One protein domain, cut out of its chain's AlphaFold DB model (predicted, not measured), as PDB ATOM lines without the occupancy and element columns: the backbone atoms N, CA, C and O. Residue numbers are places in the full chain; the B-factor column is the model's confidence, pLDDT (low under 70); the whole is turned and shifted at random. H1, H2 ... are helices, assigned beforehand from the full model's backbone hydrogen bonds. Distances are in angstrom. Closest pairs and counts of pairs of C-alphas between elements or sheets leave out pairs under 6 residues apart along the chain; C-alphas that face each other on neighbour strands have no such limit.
ATOM      1  N   ALA A   2      51.710 -30.630  34.160       83.44
ATOM      2  CA  ALA A   2      52.730 -31.448  33.472       83.44
ATOM      3  C   ALA A   2      54.192 -31.020  33.738       83.44
ATOM      4  O   ALA A   2      55.039 -31.858  34.017       83.44
ATOM      5  N   SER A   3      54.500 -29.718  33.714       91.06
ATOM      6  CA  SER A   3      55.866 -29.222  33.964       91.06
ATOM      7  C   SER A   3      56.402 -29.555  35.359       91.06
ATOM      8  O   SER A   3      57.592 -29.816  35.499       91.06
ATOM      9  N   ALA A   4      55.529 -29.563  36.367       90.81
ATOM     10  CA  ALA A   4      55.871 -29.958  37.730       90.81
ATOM     11  C   ALA A   4      56.007 -31.483  37.856       90.81
ATOM     12  O   ALA A   4      56.963 -31.957  38.454       90.81
ATOM     13  N   ALA A   5      55.098 -32.248  37.238       93.06
ATOM     14  CA  ALA A   5      55.107 -33.711  37.295       93.06
ATOM     15  C   ALA A   5      56.356 -34.345  36.656       93.06
ATOM     16  O   ALA A   5      56.820 -35.379  37.121       93.06
ATOM     17  N   PHE A   6      56.908 -33.721  35.612       93.44
ATOM     18  CA  PHE A   6      58.132 -34.175  34.934       93.44
ATOM     19  C   PHE A   6      59.374 -33.353  35.317       93.44
ATOM     20  O   PHE A   6      60.338 -33.301  34.545       93.44
ATOM     21  N   GLY A   7      59.320 -32.645  36.450       92.56
ATOM     22  CA  GLY A   7      60.461 -31.916  36.995       92.56
ATOM     23  C   GLY A   7      61.577 -32.855  37.457       92.56
ATOM     24  O   GLY A   7      61.361 -34.050  37.649       92.56
ATOM     25  N   VAL A   8      62.775 -32.304  37.621       93.81
ATOM     26  CA  VAL A   8      63.965 -33.042  38.059       93.81
ATOM     27  C   VAL A   8      64.637 -32.321  39.217       93.81
ATOM     28  O   VAL A   8      64.648 -31.090  39.268       93.81
ATOM     29  N   GLU A   9      65.203 -33.086  40.144       96.19
ATOM     30  CA  GLU A   9      66.029 -32.539  41.214       96.19
ATOM     31  C   GLU A   9      67.369 -32.053  40.642       96.19
ATOM     32  O   GLU A   9      67.979 -32.693  39.781       96.19
ATOM     33  N   THR A  10      67.815 -30.882  41.082       95.81
ATOM     34  CA  THR A  10      69.101 -30.296  40.718       95.81
ATOM     35  C   THR A  10      70.195 -30.806  41.657       95.81
ATOM     36  O   THR A  10      69.906 -31.216  42.779       95.81
ATOM     37  N   PRO A  11      71.483 -30.694  41.282       96.81
ATOM     38  CA  PRO A  11      72.589 -31.069  42.169       96.81
ATOM     39  C   PRO A  11      72.609 -30.330  43.517       96.81
ATOM     40  O   PRO A  11      73.239 -30.790  44.461       96.81
ATOM     41  N   SER A  12      71.941 -29.177  43.608       96.44
ATOM     42  CA  SER A  12      71.821 -28.390  44.837       96.44
ATOM     43  C   SER A  12      70.627 -28.799  45.715       96.44
ATOM     44  O   SER A  12      70.345 -28.098  46.682       96.44
ATOM     45  N   GLY A  13      69.883 -29.850  45.351       95.69
ATOM     46  CA  GLY A  13      68.692 -30.327  46.069       95.69
ATOM     47  C   GLY A  13      67.404 -29.536  45.802       95.69
ATOM     48  O   GLY A  13      66.393 -29.757  46.462       95.69
ATOM     49  N   ASN A  14      67.409 -28.598  44.846       96.00
ATOM     50  CA  ASN A  14      66.197 -27.873  44.446       96.00
ATOM     51  C   ASN A  14      65.481 -28.628  43.322       96.00
ATOM     52  O   ASN A  14      66.109 -29.367  42.576       96.00
ATOM     53  N   PHE A  15      64.185 -28.397  43.115       95.31
ATOM     54  CA  PHE A  15      63.464 -28.995  41.986       95.31
ATOM     55  C   PHE A  15      63.315 -28.014  40.825       95.31
ATOM     56  O   PHE A  15      62.760 -26.925  40.975       95.31
ATOM     57  N   LEU A  16      63.776 -28.426  39.644       95.00
ATOM     58  CA  LEU A  16      63.618 -27.688  38.398       95.00
ATOM     59  C   LEU A  16      62.464 -28.277  37.586       95.00
ATOM     60  O   LEU A  16      62.451 -29.460  37.245       95.00
ATOM     61  N   ALA A  17      61.498 -27.431  37.232       94.81
ATOM     62  CA  ALA A  17      60.397 -27.826  36.364       94.81
ATOM     63  C   ALA A  17      60.895 -28.241  34.969       94.81
ATOM     64  O   ALA A  17      61.878 -27.711  34.449       94.81
ATOM     65  N   ASN A  18      60.165 -29.150  34.322       94.94
ATOM     66  CA  ASN A  18      60.512 -29.620  32.988       94.94
ATOM     67  C   ASN A  18      60.500 -28.476  31.963       94.94
ATOM     68  O   ASN A  18      59.444 -27.922  31.635       94.94
ATOM     69  N   THR A  19      61.667 -28.152  31.415       92.19
ATOM     70  CA  THR A  19      61.853 -26.982  30.548       92.19
ATOM     71  C   THR A  19      61.092 -27.087  29.226       92.19
ATOM     72  O   THR A  19      60.587 -26.073  28.739       92.19
ATOM     73  N   LEU A  20      60.932 -28.291  28.666       94.69
ATOM     74  CA  LEU A  20      60.139 -28.506  27.453       94.69
ATOM     75  C   LEU A  20      58.673 -28.130  27.700       94.69
ATOM     76  O   LEU A  20      58.113 -27.306  26.974       94.69
ATOM     77  N   TYR A  21      58.064 -28.673  28.758       95.44
ATOM     78  CA  TYR A  21      56.659 -28.400  29.073       95.44
ATOM     79  C   TYR A  21      56.406 -26.959  29.523       95.44
ATOM     80  O   TYR A  21      55.351 -26.413  29.203       95.44
ATOM     81  N   VAL A  22      57.359 -26.317  30.209       95.12
ATOM     82  CA  VAL A  22      57.259 -24.889  30.565       95.12
ATOM     83  C   VAL A  22      57.163 -24.022  29.308       95.12
ATOM     84  O   VAL A  22      56.245 -23.211  29.188       95.12
ATOM     85  N   ASN A  23      58.059 -24.224  28.338       95.56
ATOM     86  CA  ASN A  23      58.064 -23.425  27.109       95.56
ATOM     87  C   ASN A  23      56.832 -23.693  26.233       95.56
ATOM     88  O   ASN A  23      56.285 -22.762  25.638       95.56
ATOM     89  N   ILE A  24      56.359 -24.944  26.175       95.25
ATOM     90  CA  ILE A  24      55.092 -25.279  25.505       95.25
ATOM     91  C   ILE A  24      53.932 -24.541  26.180       95.25
ATOM     92  O   ILE A  24      53.139 -23.893  25.497       95.25
ATOM     93  N   GLY A  25      53.861 -24.590  27.514       95.06
ATOM     94  CA  GLY A  25      52.838 -23.905  28.299       95.06
ATOM     95  C   GLY A  25      52.814 -22.400  28.044       95.06
ATOM     96  O   GLY A  25      51.742 -21.850  27.815       95.06
ATOM     97  N   LYS A  26      53.982 -21.748  27.976       95.06
ATOM     98  CA  LYS A  26      54.090 -20.323  27.627       95.06
ATOM     99  C   LYS A  26      53.492 -20.026  26.250       95.06
ATOM    100  O   LYS A  26      52.648 -19.143  26.135       95.06
ATOM    101  N   ILE A  27      53.873 -20.779  25.211       96.06
ATOM    102  CA  ILE A  27      53.349 -20.582  23.846       96.06
ATOM    103  C   ILE A  27      51.831 -20.789  23.779       96.06
ATOM    104  O   ILE A  27      51.143 -20.050  23.073       96.06
ATOM    105  N   LEU A  28      51.302 -21.783  24.495       96.19
ATOM    106  CA  LEU A  28      49.860 -22.019  24.569       96.19
ATOM    107  C   LEU A  28      49.143 -20.905  25.338       96.19
ATOM    108  O   LEU A  28      48.113 -20.422  24.874       96.19
ATOM    109  N   GLY A  29      49.713 -20.457  26.458       95.94
ATOM    110  CA  GLY A  29      49.183 -19.367  27.273       95.94
ATOM    111  C   GLY A  29      49.083 -18.058  26.495       95.94
ATOM    112  O   GLY A  29      48.039 -17.418  26.525       95.94
ATOM    113  N   ILE A  30      50.109 -17.724  25.705       95.94
ATOM    114  CA  ILE A  30      50.082 -16.571  24.792       95.94
ATOM    115  C   ILE A  30      48.841 -16.628  23.901       95.94
ATOM    116  O   ILE A  30      48.038 -15.701  23.888       95.94
ATOM    117  N   LYS A  31      48.664 -17.734  23.169       95.94
ATOM    118  CA  LYS A  31      47.534 -17.893  22.244       95.94
ATOM    119  C   LYS A  31      46.194 -17.795  22.965       95.94
ATOM    120  O   LYS A  31      45.281 -17.167  22.441       95.94
ATOM    121  N   ALA A  32      46.095 -18.402  24.147       96.75
ATOM    122  CA  ALA A  32      44.887 -18.365  24.954       96.75
ATOM    123  C   ALA A  32      44.524 -16.929  25.347       96.75
ATOM    124  O   ALA A  32      43.388 -16.537  25.133       96.75
ATOM    125  N   VAL A  33      45.479 -16.122  25.819       96.12
ATOM    126  CA  VAL A  33      45.227 -14.728  26.226       96.12
ATOM    127  C   VAL A  33      44.701 -13.884  25.064       96.12
ATOM    128  O   VAL A  33      43.660 -13.245  25.201       96.12
ATOM    129  N   TYR A  34      45.361 -13.922  23.902       95.50
ATOM    130  CA  TYR A  34      44.902 -13.159  22.736       95.50
ATOM    131  C   TYR A  34      43.539 -13.645  22.226       95.50
ATOM    132  O   TYR A  34      42.672 -12.827  21.925       95.50
ATOM    133  N   ARG A  35      43.313 -14.966  22.188       97.00
ATOM    134  CA  ARG A  35      42.026 -15.532  21.762       97.00
ATOM    135  C   ARG A  35      40.900 -15.216  22.746       97.00
ATOM    136  O   ARG A  35      39.784 -14.944  22.321       97.00
ATOM    137  N   SER A  36      41.174 -15.236  24.048       96.00
ATOM    138  CA  SER A  36      40.223 -14.801  25.071       96.00
ATOM    139  C   SER A  36      39.857 -13.333  24.888       96.00
ATOM    140  O   SER A  36      38.683 -13.000  25.012       96.00
ATOM    141  N   GLY A  37      40.832 -12.487  24.539       95.19
ATOM    142  CA  GLY A  37      40.596 -11.082  24.219       95.19
ATOM    143  C   GLY A  37      39.636 -10.892  23.041       95.19
ATOM    144  O   GLY A  37      38.674 -10.136  23.123       95.19
ATOM    145  N   GLU A  38      39.856 -11.638  21.961       95.25
ATOM    146  CA  GLU A  38      38.984 -11.631  20.783       95.25
ATOM    147  C   GLU A  38      37.547 -12.057  21.128       95.25
ATOM    148  O   GLU A  38      36.603 -11.316  20.865       95.25
ATOM    149  N   ILE A  39      37.384 -13.203  21.800       97.12
ATOM    150  CA  ILE A  39      36.066 -13.728  22.197       97.12
ATOM    151  C   ILE A  39      35.331 -12.740  23.110       97.12
ATOM    152  O   ILE A  39      34.132 -12.512  22.957       97.12
ATOM    153  N   ALA A  40      36.026 -12.146  24.080       95.50
ATOM    154  CA  ALA A  40      35.398 -11.207  24.995       95.50
ATOM    155  C   ALA A  40      35.015  -9.888  24.303       95.50
ATOM    156  O   ALA A  40      33.970  -9.334  24.641       95.50
ATOM    157  N   ALA A  41      35.772  -9.419  23.305       94.44
ATOM    158  CA  ALA A  41      35.377  -8.273  22.486       94.44
ATOM    159  C   ALA A  41      34.120  -8.569  21.645       94.44
ATOM    160  O   ALA A  41      33.206  -7.743  21.606       94.44
ATOM    161  N   GLU A  42      34.034  -9.758  21.037       96.81
ATOM    162  CA  GLU A  42      32.841 -10.204  20.300       96.81
ATOM    163  C   GLU A  42      31.598 -10.246  21.202       96.81
ATOM    164  O   GLU A  42      30.543  -9.729  20.832       96.81
ATOM    165  N   ILE A  43      31.726 -10.811  22.407       96.19
ATOM    166  CA  ILE A  43      30.623 -10.907  23.376       96.19
ATOM    167  C   ILE A  43      30.222  -9.527  23.919       96.19
ATOM    168  O   ILE A  43      29.035  -9.263  24.114       96.19
ATOM    169  N   ALA A  44      31.190  -8.646  24.184       95.44
ATOM    170  CA  ALA A  44      30.941  -7.318  24.745       95.44
ATOM    171  C   ALA A  44      30.204  -6.385  23.769       95.44
ATOM    172  O   ALA A  44      29.449  -5.503  24.197       95.44
ATOM    173  N   GLY A  45      30.405  -6.586  22.463       95.56
ATOM    174  CA  GLY A  45      29.856  -5.739  21.412       95.56
ATOM    175  C   GLY A  45      30.461  -4.331  21.398       95.56
ATOM    176  O   GLY A  45      31.353  -3.993  22.174       95.56
ATOM    177  N   GLY A  46      29.955  -3.471  20.512       95.94
ATOM    178  CA  GLY A  46      30.567  -2.164  20.227       95.94
ATOM    179  C   GLY A  46      30.600  -1.178  21.399       95.94
ATOM    180  O   GLY A  46      31.426  -0.272  21.402       95.94
ATOM    181  N   LEU A  47      29.762  -1.358  22.426       95.69
ATOM    182  CA  LEU A  47      29.754  -0.446  23.574       95.69
ATOM    183  C   LEU A  47      31.090  -0.465  24.338       95.69
ATOM    184  O   LEU A  47      31.425   0.517  24.986       95.69
ATOM    185  N   ILE A  48      31.897  -1.526  24.213       95.00
ATOM    186  CA  ILE A  48      33.232  -1.587  24.822       95.00
ATOM    187  C   ILE A  48      34.175  -0.470  24.337       95.00
ATOM    188  O   ILE A  48      35.010  -0.018  25.114       95.00
ATOM    189  N   CYS A  49      34.031   0.004  23.092       94.25
ATOM    190  CA  CYS A  49      34.874   1.064  22.523       94.25
ATOM    191  C   CYS A  49      34.191   2.436  22.447       94.25
ATOM    192  O   CYS A  49      34.858   3.432  22.181       94.25
ATOM    193  N   THR A  50      32.878   2.506  22.686       95.50
ATOM    194  CA  THR A  50      32.088   3.745  22.574       95.50
ATOM    195  C   THR A  50      31.356   4.123  23.860       95.50
ATOM    196  O   THR A  50      30.537   5.041  23.861       95.50
ATOM    197  N   GLN A  51      31.623   3.425  24.966       94.81
ATOM    198  CA  GLN A  51      30.985   3.706  26.248       94.81
ATOM    199  C   GLN A  51      31.302   5.120  26.766       94.81
ATOM    200  O   GLN A  51      32.450   5.569  26.658       94.81
ATOM    201  N   PRO A  52      30.323   5.791  27.404       95.69
ATOM    202  CA  PRO A  52      30.542   7.084  28.042       95.69
ATOM    203  C   PRO A  52      31.620   7.040  29.131       95.69
ATOM    204  O   PRO A  52      32.024   5.978  29.627       95.69
ATOM    205  N   SER A  53      32.093   8.218  29.515       94.88
ATOM    206  CA  SER A  53      32.982   8.393  30.657       94.88
ATOM    207  C   SER A  53      32.201   8.369  31.974       94.88
ATOM    208  O   SER A  53      30.978   8.494  32.012       94.88
ATOM    209  N   VAL A  54      32.919   8.241  33.092       94.19
ATOM    210  CA  VAL A  54      32.314   8.372  34.428       94.19
ATOM    211  C   VAL A  54      31.733   9.775  34.631       94.19
ATOM    212  O   VAL A  54      30.665   9.901  35.220       94.19
ATOM    213  N   ALA A  55      32.382  10.806  34.082       96.56
ATOM    214  CA  ALA A  55      31.900  12.181  34.169       96.56
ATOM    215  C   ALA A  55      30.527  12.352  33.499       96.56
ATOM    216  O   ALA A  55      29.684  13.069  34.028       96.56
ATOM    217  N   ASP A  56      30.257  11.636  32.402       96.62
ATOM    218  CA  ASP A  56      28.951  11.688  31.733       96.62
ATOM    219  C   ASP A  56      27.832  11.057  32.583       96.62
ATOM    220  O   ASP A  56      26.687  11.502  32.537       96.62
ATOM    221  N   PHE A  57      28.156  10.040  33.391       95.25
ATOM    222  CA  PHE A  57      27.219   9.431  34.348       95.25
ATOM    223  C   PHE A  57      26.985  10.285  35.600       95.25
ATOM    224  O   PHE A  57      25.975  10.102  36.282       95.25
ATOM    225  N   ASP A  58      27.910  11.190  35.915       95.94
ATOM    226  CA  ASP A  58      27.807  12.093  37.063       95.94
ATOM    227  C   ASP A  58      27.282  13.490  36.658       95.94
ATOM    228  O   ASP A  58      26.908  14.283  37.524       95.94
ATOM    229  N   ASN A  59      27.179  13.778  35.355       97.38
ATOM    230  CA  ASN A  59      26.611  15.015  34.816       97.38
ATOM    231  C   ASN A  59      25.063  15.000  34.885       97.38
ATOM    232  O   ASN A  59      24.438  14.117  34.287       97.38
ATOM    233  N   PRO A  60      24.424  15.985  35.557       96.94
ATOM    234  CA  PRO A  60      22.967  16.066  35.690       96.94
ATOM    235  C   PRO A  60      22.190  16.085  34.366       96.94
ATOM    236  O   PRO A  60      21.063  15.604  34.327       96.94
ATOM    237  N   GLU A  61      22.768  16.626  33.292       97.62
ATOM    238  CA  GLU A  61      22.091  16.758  31.995       97.62
ATOM    239  C   GLU A  61      22.063  15.440  31.207       97.62
ATOM    240  O   GLU A  61      21.103  15.155  30.490       97.62
ATOM    241  N   THR A  62      23.107  14.614  31.335       97.31
ATOM    242  CA  THR A  62      23.271  13.377  30.552       97.31
ATOM    243  C   THR A  62      22.921  12.118  31.333       97.31
ATOM    244  O   THR A  62      22.522  11.123  30.725       97.31
ATOM    245  N   LYS A  63      23.031  12.137  32.665       95.56
ATOM    246  CA  LYS A  63      22.863  10.961  33.530       95.56
ATOM    247  C   LYS A  63      21.564  10.194  33.268       95.56
ATOM    248  O   LYS A  63      21.615   8.992  33.017       95.56
ATOM    249  N   ASP A  64      20.419  10.873  33.288       96.06
ATOM    250  CA  ASP A  64      19.113  10.212  33.142       96.06
ATOM    251  C   ASP A  64      18.922   9.615  31.738       96.06
ATOM    252  O   ASP A  64      18.304   8.561  31.571       96.06
ATOM    253  N   ILE A  65      19.511  10.253  30.720       97.00
ATOM    254  CA  ILE A  65      19.522   9.762  29.338       97.00
ATOM    255  C   ILE A  65      20.365   8.486  29.251       97.00
ATOM    256  O   ILE A  65      19.920   7.486  28.683       97.00
ATOM    257  N   LEU A  66      21.563   8.490  29.840       96.50
ATOM    258  CA  LEU A  66      22.452   7.329  29.840       96.50
ATOM    259  C   LEU A  66      21.851   6.145  30.602       96.50
ATOM    260  O   LEU A  66      21.850   5.035  30.074       96.50
ATOM    261  N   GLU A  67      21.290   6.367  31.793       94.94
ATOM    262  CA  GLU A  67      20.628   5.309  32.568       94.94
ATOM    263  C   GLU A  67      19.442   4.705  31.803       94.94
ATOM    264  O   GLU A  67      19.266   3.485  31.793       94.94
ATOM    265  N   LYS A  68      18.672   5.530  31.081       94.75
ATOM    266  CA  LYS A  68      17.545   5.064  30.266       94.75
ATOM    267  C   LYS A  68      17.975   4.234  29.055       94.75
ATOM    268  O   LYS A  68      17.327   3.232  28.761       94.75
ATOM    269  N   TYR A  69      18.998   4.658  28.312       95.88
ATOM    270  CA  TYR A  69      19.329   4.049  27.013       95.88
ATOM    271  C   TYR A  69      20.424   2.982  27.072       95.88
ATOM    272  O   TYR A  69      20.514   2.158  26.162       95.88
ATOM    273  N   LEU A  70      21.254   2.964  28.117       96.06
ATOM    274  CA  LEU A  70      22.334   1.980  28.249       96.06
ATOM    275  C   LEU A  70      21.969   0.780  29.130       96.06
ATOM    276  O   LEU A  70      22.723  -0.203  29.156       96.06
ATOM    277  N   VAL A  71      20.808   0.800  29.792       94.50
ATOM    278  CA  VAL A  71      20.253  -0.386  30.453       94.50
ATOM    279  C   VAL A  71      19.968  -1.484  29.420       94.50
ATOM    280  O   VAL A  71      19.528  -1.211  28.306       94.50
ATOM    281  N   ALA A  72      20.262  -2.738  29.770       90.31
ATOM    282  CA  ALA A  72      20.084  -3.878  28.866       90.31
ATOM    283  C   ALA A  72      19.088  -4.902  29.419       90.31
ATOM    284  O   ALA A  72      18.026  -5.122  28.844       90.31
ATOM    285  N   LYS A  73      19.424  -5.533  30.548       92.56
ATOM    286  CA  LYS A  73      18.596  -6.557  31.190       92.56
ATOM    287  C   LYS A  73      17.959  -5.997  32.458       92.56
ATOM    288  O   LYS A  73      18.634  -5.334  33.242       92.56
ATOM    289  N   GLN A  74      16.683  -6.316  32.680       92.50
ATOM    290  CA  GLN A  74      15.976  -5.963  33.911       92.50
ATOM    291  C   GLN A  74      16.734  -6.481  35.146       92.50
ATOM    292  O   GLN A  74      17.230  -7.608  35.151       92.50
ATOM    293  N   GLY A  75      16.818  -5.647  36.184       92.19
ATOM    294  CA  GLY A  75      17.544  -5.956  37.420       92.19
ATOM    295  C   GLY A  75      19.016  -5.532  37.430       92.19
ATOM    296  O   GLY A  75      19.662  -5.690  38.459       92.19
ATOM    297  N   TYR A  76      19.539  -4.964  36.339       94.25
ATOM    298  CA  TYR A  76      20.887  -4.388  36.276       94.25
ATOM    299  C   TYR A  76      20.832  -2.904  35.907       94.25
ATOM    300  O   TYR A  76      19.996  -2.503  35.099       94.25
ATOM    301  N   SER A  77      21.738  -2.098  36.470       94.88
ATOM    302  CA  SER A  77      21.876  -0.678  36.112       94.88
ATOM    303  C   SER A  77      22.722  -0.490  34.847       94.88
ATOM    304  O   SER A  77      23.554  -1.342  34.507       94.88
ATOM    305  N   ALA A  78      22.558   0.644  34.156       95.56
ATOM    306  CA  ALA A  78      23.439   0.989  33.042       95.56
ATOM    307  C   ALA A  78      24.888   1.164  33.517       95.56
ATOM    308  O   ALA A  78      25.828   0.715  32.855       95.56
ATOM    309  N   ARG A  79      25.069   1.756  34.704       93.81
ATOM    310  CA  ARG A  79      26.386   1.964  35.312       93.81
ATOM    311  C   ARG A  79      27.120   0.649  35.579       93.81
ATOM    312  O   ARG A  79      28.320   0.572  35.332       93.81
ATOM    313  N   ASP A  80      26.433  -0.398  36.034       94.31
ATOM    314  CA  ASP A  80      27.067  -1.706  36.261       94.31
ATOM    315  C   ASP A  80      27.484  -2.377  34.954       94.31
ATOM    316  O   ASP A  80      28.583  -2.927  34.867       94.31
ATOM    317  N   ARG A  81      26.661  -2.257  33.906       95.38
ATOM    318  CA  ARG A  81      27.033  -2.714  32.562       95.38
ATOM    319  C   ARG A  81      28.311  -2.022  32.076       95.38
ATOM    320  O   ARG A  81      29.231  -2.701  31.626       95.38
ATOM    321  N   VAL A  82      28.395  -0.697  32.208       95.81
ATOM    322  CA  VAL A  82      29.577   0.091  31.810       95.81
ATOM    323  C   VAL A  82      30.811  -0.265  32.643       95.81
ATOM    324  O   VAL A  82      31.901  -0.374  32.094       95.81
ATOM    325  N   LYS A  83      30.675  -0.538  33.947       94.88
ATOM    326  CA  LYS A  83      31.809  -1.001  34.773       94.88
ATOM    327  C   LYS A  83      32.409  -2.310  34.254       94.88
ATOM    328  O   LYS A  83      33.630  -2.422  34.159       94.88
ATOM    329  N   VAL A  84      31.568  -3.287  33.904       95.31
ATOM    330  CA  VAL A  84      32.037  -4.566  33.344       95.31
ATOM    331  C   VAL A  84      32.714  -4.344  31.992       95.31
ATOM    332  O   VAL A  84      33.787  -4.891  31.746       95.31
ATOM    333  N   LEU A  85      32.135  -3.499  31.135       96.00
ATOM    334  CA  LEU A  85      32.728  -3.166  29.840       96.00
ATOM    335  C   LEU A  85      34.073  -2.443  29.983       96.00
ATOM    336  O   LEU A  85      35.016  -2.810  29.291       96.00
ATOM    337  N   ARG A  86      34.215  -1.487  30.913       95.44
ATOM    338  CA  ARG A  86      35.507  -0.847  31.241       95.44
ATOM    339  C   ARG A  86      36.545  -1.850  31.738       95.44
ATOM    340  O   ARG A  86      37.710  -1.742  31.368       95.44
ATOM    341  N   PHE A  87      36.144  -2.836  32.539       95.06
ATOM    342  CA  PHE A  87      37.054  -3.902  32.955       95.06
ATOM    343  C   PHE A  87      37.548  -4.732  31.761       95.06
ATOM    344  O   PHE A  87      38.749  -4.970  31.646       95.06
ATOM    345  N   LEU A  88      36.647  -5.140  30.861       95.88
ATOM    346  CA  LEU A  88      37.015  -5.894  29.658       95.88
ATOM    347  C   LEU A  88      37.907  -5.070  28.724       95.88
ATOM    348  O   LEU A  88      38.929  -5.569  28.256       95.88
ATOM    349  N   GLU A  89      37.554  -3.805  28.493       95.06
ATOM    350  CA  GLU A  89      38.352  -2.873  27.696       95.06
ATOM    351  C   GLU A  89      39.766  -2.748  28.255       95.06
ATOM    352  O   GLU A  89      40.724  -2.852  27.494       95.06
ATOM    353  N   TYR A  90      39.911  -2.585  29.575       94.62
ATOM    354  CA  TYR A  90      41.224  -2.590  30.201       94.62
ATOM    355  C   TYR A  90      41.918  -3.925  29.955       94.62
ATOM    356  O   TYR A  90      42.957  -3.935  29.314       94.62
ATOM    357  N   ALA A  91      41.340  -5.049  30.388       93.94
ATOM    358  CA  ALA A  91      41.994  -6.358  30.384       93.94
ATOM    359  C   ALA A  91      42.594  -6.752  29.020       93.94
ATOM    360  O   ALA A  91      43.650  -7.388  28.978       93.94
ATOM    361  N   MET A  92      41.941  -6.352  27.926       92.44
ATOM    362  CA  MET A  92      42.288  -6.730  26.552       92.44
ATOM    363  C   MET A  92      42.920  -5.590  25.740       92.44
ATOM    364  O   MET A  92      43.490  -5.838  24.679       92.44
ATOM    365  N   GLY A  93      42.774  -4.346  26.196       87.69
ATOM    366  CA  GLY A  93      43.131  -3.147  25.449       87.69
ATOM    367  C   GLY A  93      44.587  -2.722  25.606       87.69
ATOM    368  O   GLY A  93      45.364  -3.280  26.380       87.69
ATOM    369  N   GLN A  94      44.953  -1.667  24.876       84.06
ATOM    370  CA  GLN A  94      46.322  -1.137  24.824       84.06
ATOM    371  C   GLN A  94      46.835  -0.615  26.175       84.06
ATOM    372  O   GLN A  94      48.042  -0.583  26.396       84.06
ATOM    373  N   GLY A  95      45.934  -0.214  27.079       87.38
ATOM    374  CA  GLY A  95      46.288   0.250  28.423       87.38
ATOM    375  C   GLY A  95      46.650  -0.869  29.407       87.38
ATOM    376  O   GLY A  95      47.105  -0.573  30.510       87.38
ATOM    377  N   SER A  96      46.452  -2.139  29.043       94.25
ATOM    378  CA  SER A  96      46.774  -3.278  29.905       94.25
ATOM    379  C   SER A  96      48.129  -3.882  29.589       94.25
ATOM    380  O   SER A  96      48.537  -4.053  28.440       94.25
ATOM    381  N   VAL A  97      48.809  -4.282  30.659       95.50
ATOM    382  CA  VAL A  97      50.066  -5.022  30.584       95.50
ATOM    383  C   VAL A  97      49.843  -6.499  30.241       95.50
ATOM    384  O   VAL A  97      50.773  -7.160  29.788       95.50
ATOM    385  N   ILE A  98      48.621  -7.022  30.416       95.44
ATOM    386  CA  ILE A  98      48.316  -8.458  30.327       95.44
ATOM    387  C   ILE A  98      48.717  -9.041  28.966       95.44
ATOM    388  O   ILE A  98      49.465 -10.018  28.978       95.44
ATOM    389  N   PRO A  99      48.321  -8.488  27.798       94.50
ATOM    390  CA  PRO A  99      48.705  -9.082  26.517       94.50
ATOM    391  C   PRO A  99      50.220  -9.028  26.281       94.50
ATOM    392  O   PRO A  99      50.823 -10.014  25.858       94.50
ATOM    393  N   ALA A 100      50.848  -7.893  26.597       94.56
ATOM    394  CA  ALA A 100      52.272  -7.671  26.362       94.56
ATOM    395  C   ALA A 100      53.160  -8.546  27.265       94.56
ATOM    396  O   ALA A 100      54.089  -9.192  26.781       94.56
ATOM    397  N   GLU A 101      52.857  -8.623  28.561       95.69
ATOM    398  CA  GLU A 101      53.560  -9.495  29.510       95.69
ATOM    399  C   GLU A 101      53.287 -10.967  29.189       95.69
ATOM    400  O   GLU A 101      54.223 -11.763  29.081       95.69
ATOM    401  N   SER A 102      52.039 -11.324  28.874       95.00
ATOM    402  CA  SER A 102      51.715 -12.688  28.454       95.00
ATOM    403  C   SER A 102      52.521 -13.102  27.228       95.00
ATOM    404  O   SER A 102      52.909 -14.265  27.143       95.00
ATOM    405  N   LEU A 103      52.843 -12.171  26.323       95.56
ATOM    406  CA  LEU A 103      53.699 -12.401  25.160       95.56
ATOM    407  C   LEU A 103      55.194 -12.486  25.497       95.56
ATOM    408  O   LEU A 103      55.878 -13.364  24.971       95.56
ATOM    409  N   LEU A 104      55.699 -11.581  26.339       96.25
ATOM    410  CA  LEU A 104      57.138 -11.315  26.482       96.25
ATOM    411  C   LEU A 104      57.742 -11.744  27.824       96.25
ATOM    412  O   LEU A 104      58.952 -11.947  27.908       96.25
ATOM    413  N   GLY A 105      56.927 -11.895  28.864       94.12
ATOM    414  CA  GLY A 105      57.350 -12.310  30.198       94.12
ATOM    415  C   GLY A 105      58.079 -13.649  30.160       94.12
ATOM    416  O   GLY A 105      57.572 -14.628  29.612       94.12
ATOM    417  N   GLY A 106      59.299 -13.694  30.696       89.88
ATOM    418  CA  GLY A 106      60.155 -14.886  30.632       89.88
ATOM    419  C   GLY A 106      60.763 -15.178  29.250       89.88
ATOM    420  O   GLY A 106      61.401 -16.216  29.084       89.88
ATOM    421  N   GLY A 107      60.603 -14.278  28.275       92.81
ATOM    422  CA  GLY A 107      61.224 -14.349  26.953       92.81
ATOM    423  C   GLY A 107      60.223 -14.310  25.796       92.81
ATOM    424  O   GLY A 107      59.076 -14.741  25.903       92.81
ATOM    425  N   ALA A 108      60.688 -13.811  24.647       95.44
ATOM    426  CA  ALA A 108      59.876 -13.740  23.439       95.44
ATOM    427  C   ALA A 108      59.513 -15.144  22.904       95.44
ATOM    428  O   ALA A 108      60.304 -16.084  23.038       95.44
ATOM    429  N   PRO A 109      58.394 -15.298  22.167       96.25
ATOM    430  CA  PRO A 109      57.962 -16.597  21.637       96.25
ATOM    431  C   PRO A 109      59.012 -17.303  20.767       96.25
ATOM    432  O   PRO A 109      59.036 -18.531  20.683       96.25
ATOM    433  N   ALA A 110      59.879 -16.537  20.099       96.62
ATOM    434  CA  ALA A 110      60.986 -17.081  19.322       96.62
ATOM    435  C   ALA A 110      61.996 -17.830  20.209       96.62
ATOM    436  O   ALA A 110      62.390 -18.942  19.859       96.62
ATOM    437  N   ALA A 111      62.343 -17.276  21.375       95.75
ATOM    438  CA  ALA A 111      63.245 -17.913  22.329       95.75
ATOM    439  C   ALA A 111      62.650 -19.227  22.858       95.75
ATOM    440  O   ALA A 111      63.313 -20.264  22.823       95.75
ATOM    441  N   CYS A 112      61.362 -19.225  23.222       95.56
ATOM    442  CA  CYS A 112      60.665 -20.442  23.644       95.56
ATOM    443  C   CYS A 112      60.659 -21.520  22.550       95.56
ATOM    444  O   CYS A 112      60.880 -22.694  22.838       95.56
ATOM    445  N   ARG A 113      60.450 -21.146  21.277       95.69
ATOM    446  CA  ARG A 113      60.496 -22.099  20.150       95.69
ATOM    447  C   ARG A 113      61.880 -22.709  19.953       95.69
ATOM    448  O   ARG A 113      61.974 -23.903  19.676       95.69
ATOM    449  N   VAL A 114      62.940 -21.917  20.111       96.00
ATOM    450  CA  VAL A 114      64.320 -22.423  20.072       96.00
ATOM    451  C   VAL A 114      64.553 -23.418  21.213       96.00
ATOM    452  O   VAL A 114      65.030 -24.522  20.954       96.00
ATOM    453  N   ALA A 115      64.134 -23.085  22.438       94.75
ATOM    454  CA  ALA A 115      64.245 -23.975  23.594       94.75
ATOM    455  C   ALA A 115      63.475 -25.295  23.394       94.75
ATOM    456  O   ALA A 115      64.026 -26.372  23.622       94.75
ATOM    457  N   ILE A 116      62.238 -25.235  22.885       95.31
ATOM    458  CA  ILE A 116      61.439 -26.426  22.552       95.31
ATOM    459  C   ILE A 116      62.163 -27.288  21.521       95.31
ATOM    460  O   ILE A 116      62.256 -28.501  21.698       95.31
ATOM    461  N   LYS A 117      62.692 -26.686  20.450       94.19
ATOM    462  CA  LYS A 117      63.415 -27.420  19.403       94.19
ATOM    463  C   LYS A 117      64.666 -28.106  19.957       94.19
ATOM    464  O   LYS A 117      64.918 -29.248  19.593       94.19
ATOM    465  N   GLY A 118      65.409 -27.433  20.838       93.19
ATOM    466  CA  GLY A 118      66.588 -27.995  21.501       93.19
ATOM    467  C   GLY A 118      66.260 -29.151  22.451       93.19
ATOM    468  O   GLY A 118      66.995 -30.132  22.486       93.19
ATOM    469  N   ALA A 119      65.143 -29.069  23.177       91.25
ATOM    470  CA  ALA A 119      64.723 -30.093  24.137       91.25
ATOM    471  C   ALA A 119      63.916 -31.252  23.509       91.25
ATOM    472  O   ALA A 119      63.694 -32.277  24.152       91.25
ATOM    473  N   SER A 120      63.458 -31.112  22.260       91.25
ATOM    474  CA  SER A 120      62.639 -32.121  21.578       91.25
ATOM    475  C   SER A 120      63.477 -33.276  21.026       91.25
ATOM    476  O   SER A 120      64.430 -33.071  20.273       91.25
ATOM    477  N   ASN A 121      63.062 -34.519  21.286       92.19
ATOM    478  CA  ASN A 121      63.744 -35.711  20.771       92.19
ATOM    479  C   ASN A 121      63.313 -36.064  19.332       92.19
ATOM    480  O   ASN A 121      62.711 -37.103  19.062       92.19
ATOM    481  N   ILE A 122      63.627 -35.183  18.379       92.75
ATOM    482  CA  ILE A 122      63.251 -35.343  16.962       92.75
ATOM    483  C   ILE A 122      63.817 -36.644  16.366       92.75
ATOM    484  O   ILE A 122      63.170 -37.276  15.530       92.75
ATOM    485  N   LYS A 123      65.007 -37.078  16.807       94.38
ATOM    486  CA  LYS A 123      65.627 -38.329  16.343       94.38
ATOM    487  C   LYS A 123      64.785 -39.547  16.719       94.38
ATOM    488  O   LYS A 123      64.543 -40.385  15.854       94.38
ATOM    489  N   TYR A 124      64.309 -39.610  17.961       95.44
ATOM    490  CA  TYR A 124      63.405 -40.665  18.417       95.44
ATOM    491  C   TYR A 124      62.107 -40.677  17.605       95.44
ATOM    492  O   TYR A 124      61.756 -41.706  17.035       95.44
ATOM    493  N   TYR A 125      61.447 -39.526  17.443       94.94
ATOM    494  CA  TYR A 125      60.211 -39.461  16.653       94.94
ATOM    495  C   TYR A 125      60.427 -39.889  15.197       94.94
ATOM    496  O   TYR A 125      59.601 -40.608  14.636       94.94
ATOM    497  N   LYS A 126      61.569 -39.531  14.597       96.38
ATOM    498  CA  LYS A 126      61.947 -40.010  13.263       96.38
ATOM    499  C   LYS A 126      62.072 -41.534  13.233       96.38
ATOM    500  O   LYS A 126      61.559 -42.149  12.307       96.38
ATOM    501  N   GLN A 127      62.719 -42.147  14.224       97.25
ATOM    502  CA  GLN A 127      62.830 -43.609  14.324       97.25
ATOM    503  C   GLN A 127      61.464 -44.287  14.497       97.25
ATOM    504  O   GLN A 127      61.218 -45.309  13.861       97.25
ATOM    505  N   CYS A 128      60.557 -43.711  15.291       97.06
ATOM    506  CA  CYS A 128      59.189 -44.217  15.422       97.06
ATOM    507  C   CYS A 128      58.463 -44.231  14.074       97.06
ATOM    508  O   CYS A 128      57.901 -45.255  13.698       97.06
ATOM    509  N   VAL A 129      58.517 -43.121  13.327       97.62
ATOM    510  CA  VAL A 129      57.892 -43.026  11.998       97.62
ATOM    511  C   VAL A 129      58.490 -44.054  11.045       97.62
ATOM    512  O   VAL A 129      57.745 -44.788  10.408       97.62
ATOM    513  N   LYS A 130      59.823 -44.151  10.998       97.62
ATOM    514  CA  LYS A 130      60.547 -45.136  10.190       97.62
ATOM    515  C   LYS A 130      60.074 -46.569  10.448       97.62
ATOM    516  O   LYS A 130      59.690 -47.269   9.518       97.62
ATOM    517  N   LYS A 131      59.979 -46.947  11.725       97.50
ATOM    518  CA  LYS A 131      59.479 -48.257  12.147       97.50
ATOM    519  C   LYS A 131      58.035 -48.509  11.703       97.50
ATOM    520  O   LYS A 131      57.725 -49.623  11.303       97.50
ATOM    521  N   ILE A 132      57.164 -47.500  11.777       97.56
ATOM    522  CA  ILE A 132      55.751 -47.620  11.374       97.56
ATOM    523  C   ILE A 132      55.621 -47.838   9.862       97.56
ATOM    524  O   ILE A 132      54.784 -48.628   9.438       97.56
ATOM    525  N   ILE A 133      56.442 -47.161   9.054       97.56
ATOM    526  CA  ILE A 133      56.367 -47.233   7.584       97.56
ATOM    527  C   ILE A 133      57.322 -48.268   6.962       97.56
ATOM    528  O   ILE A 133      57.360 -48.392   5.742       97.56
ATOM    529  N   GLY A 134      58.085 -49.002   7.777       93.69
ATOM    530  CA  GLY A 134      58.967 -50.084   7.328       93.69
ATOM    531  C   GLY A 134      60.288 -49.645   6.680       93.69
ATOM    532  O   GLY A 134      60.766 -50.345   5.792       93.69
TER     533      GLY A 134
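Overview. This is residues 2 to 134 of the 135 residues of the protein "4-hydroxybutyryl-CoA dehydratase/vinylacetyl-CoA-Delta-isomerase" of bioreactor metagenome (UniProt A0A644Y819). A long, thin helical body: the long helix H2 runs one way, and H6, H7 and H8 come back along it one after another, opposite to it. At one end, beyond the last residues of H2, the short helices H3, H4 and H5 make a small head round H6; at the other end lie H1 and the loop of residues 6 to 18, and residues 121 to 134, mostly H9, stick out alone. The printed part has 133 residues with nine named helices, H1 to H9 in chain order, and no named strand; the class is all helix. It is extended, with a radius of gyration of the C-alphas of 23.9 A, and spans 76 by 44 by 27 A.

Arrangement. H2, residues 19 to 44, is a hub together with H6, residues 78 to 92, each touching four helices. H2 touches H6 with residues 34 to 44 alone, closest at the C-alphas of Gly 37 and Met 92, 5.2 A, opposite ways at a shallow tilt of 33 degrees, only just short of steep. With residues 29 to 34 alone, H2 touches H7, residues 98 to 104, at Ile 30 and Leu 103, whose C-alphas are 5.5 A apart, opposite ways at a shallow tilt of 31 degrees. With residues 19 to 27 alone, H2 touches H8, residues 109 to 119, at the C-alphas of Asn 23 and Cys 112, 5.3 A, opposite ways at a shallow tilt of 34 degrees, only just short of steep. H6 and H7 only just touch, only at the corner, with 3 pairs of C-alphas within 8 A, the closest those of Ala 91 and Ile 98, 6.7 A. H3, residues 47 to 50, touches H6 at the C-alphas of Ile 48 and Leu 85, 5.3 A. H5, residues 63 to 70, touches H6 at the C-alphas of Leu 70 and Ala 78, 5.0 A, the same way at a steep tilt of 68 degrees, only just short of about perpendicular. H4, residues 54 to 58, touches H5 only at the corner, at the C-alphas of Phe 57 and Lys 63, 4.7 A. H1, residues 2 to 5, touches H2 at the C-alphas of Ser 3 and Tyr 21, 5.0 A. H9, residues 122 to 133, touches no helix. Every O i to N i+4 pair is within hydrogen-bond range in H2 and H4 to H9; H1 and H3 are too short for such a pair.

Along the chain. H2, 37.1 A long, begins at C-alpha 19 (61.853, -26.982, 30.548) and ends at C-alpha 44 (30.941, -7.318, 24.745). H6 is 21.4 A long, H8 15.3 A and H9 16.6 A; H9 ends at C-alpha 133 (56.367, -47.233, 7.584).

Size, cuts and confidence. The C-alphas of Pro 60 and Gly 134 are the two farthest apart, 80.5 A. The printed part has no cut. The link from H1 to H2 is long, and in it residues 8 to 9 pair antiparallel with residues 15 to 16. No printed residue is under 70 in pLDDT; the mean of the printed part is 94.8.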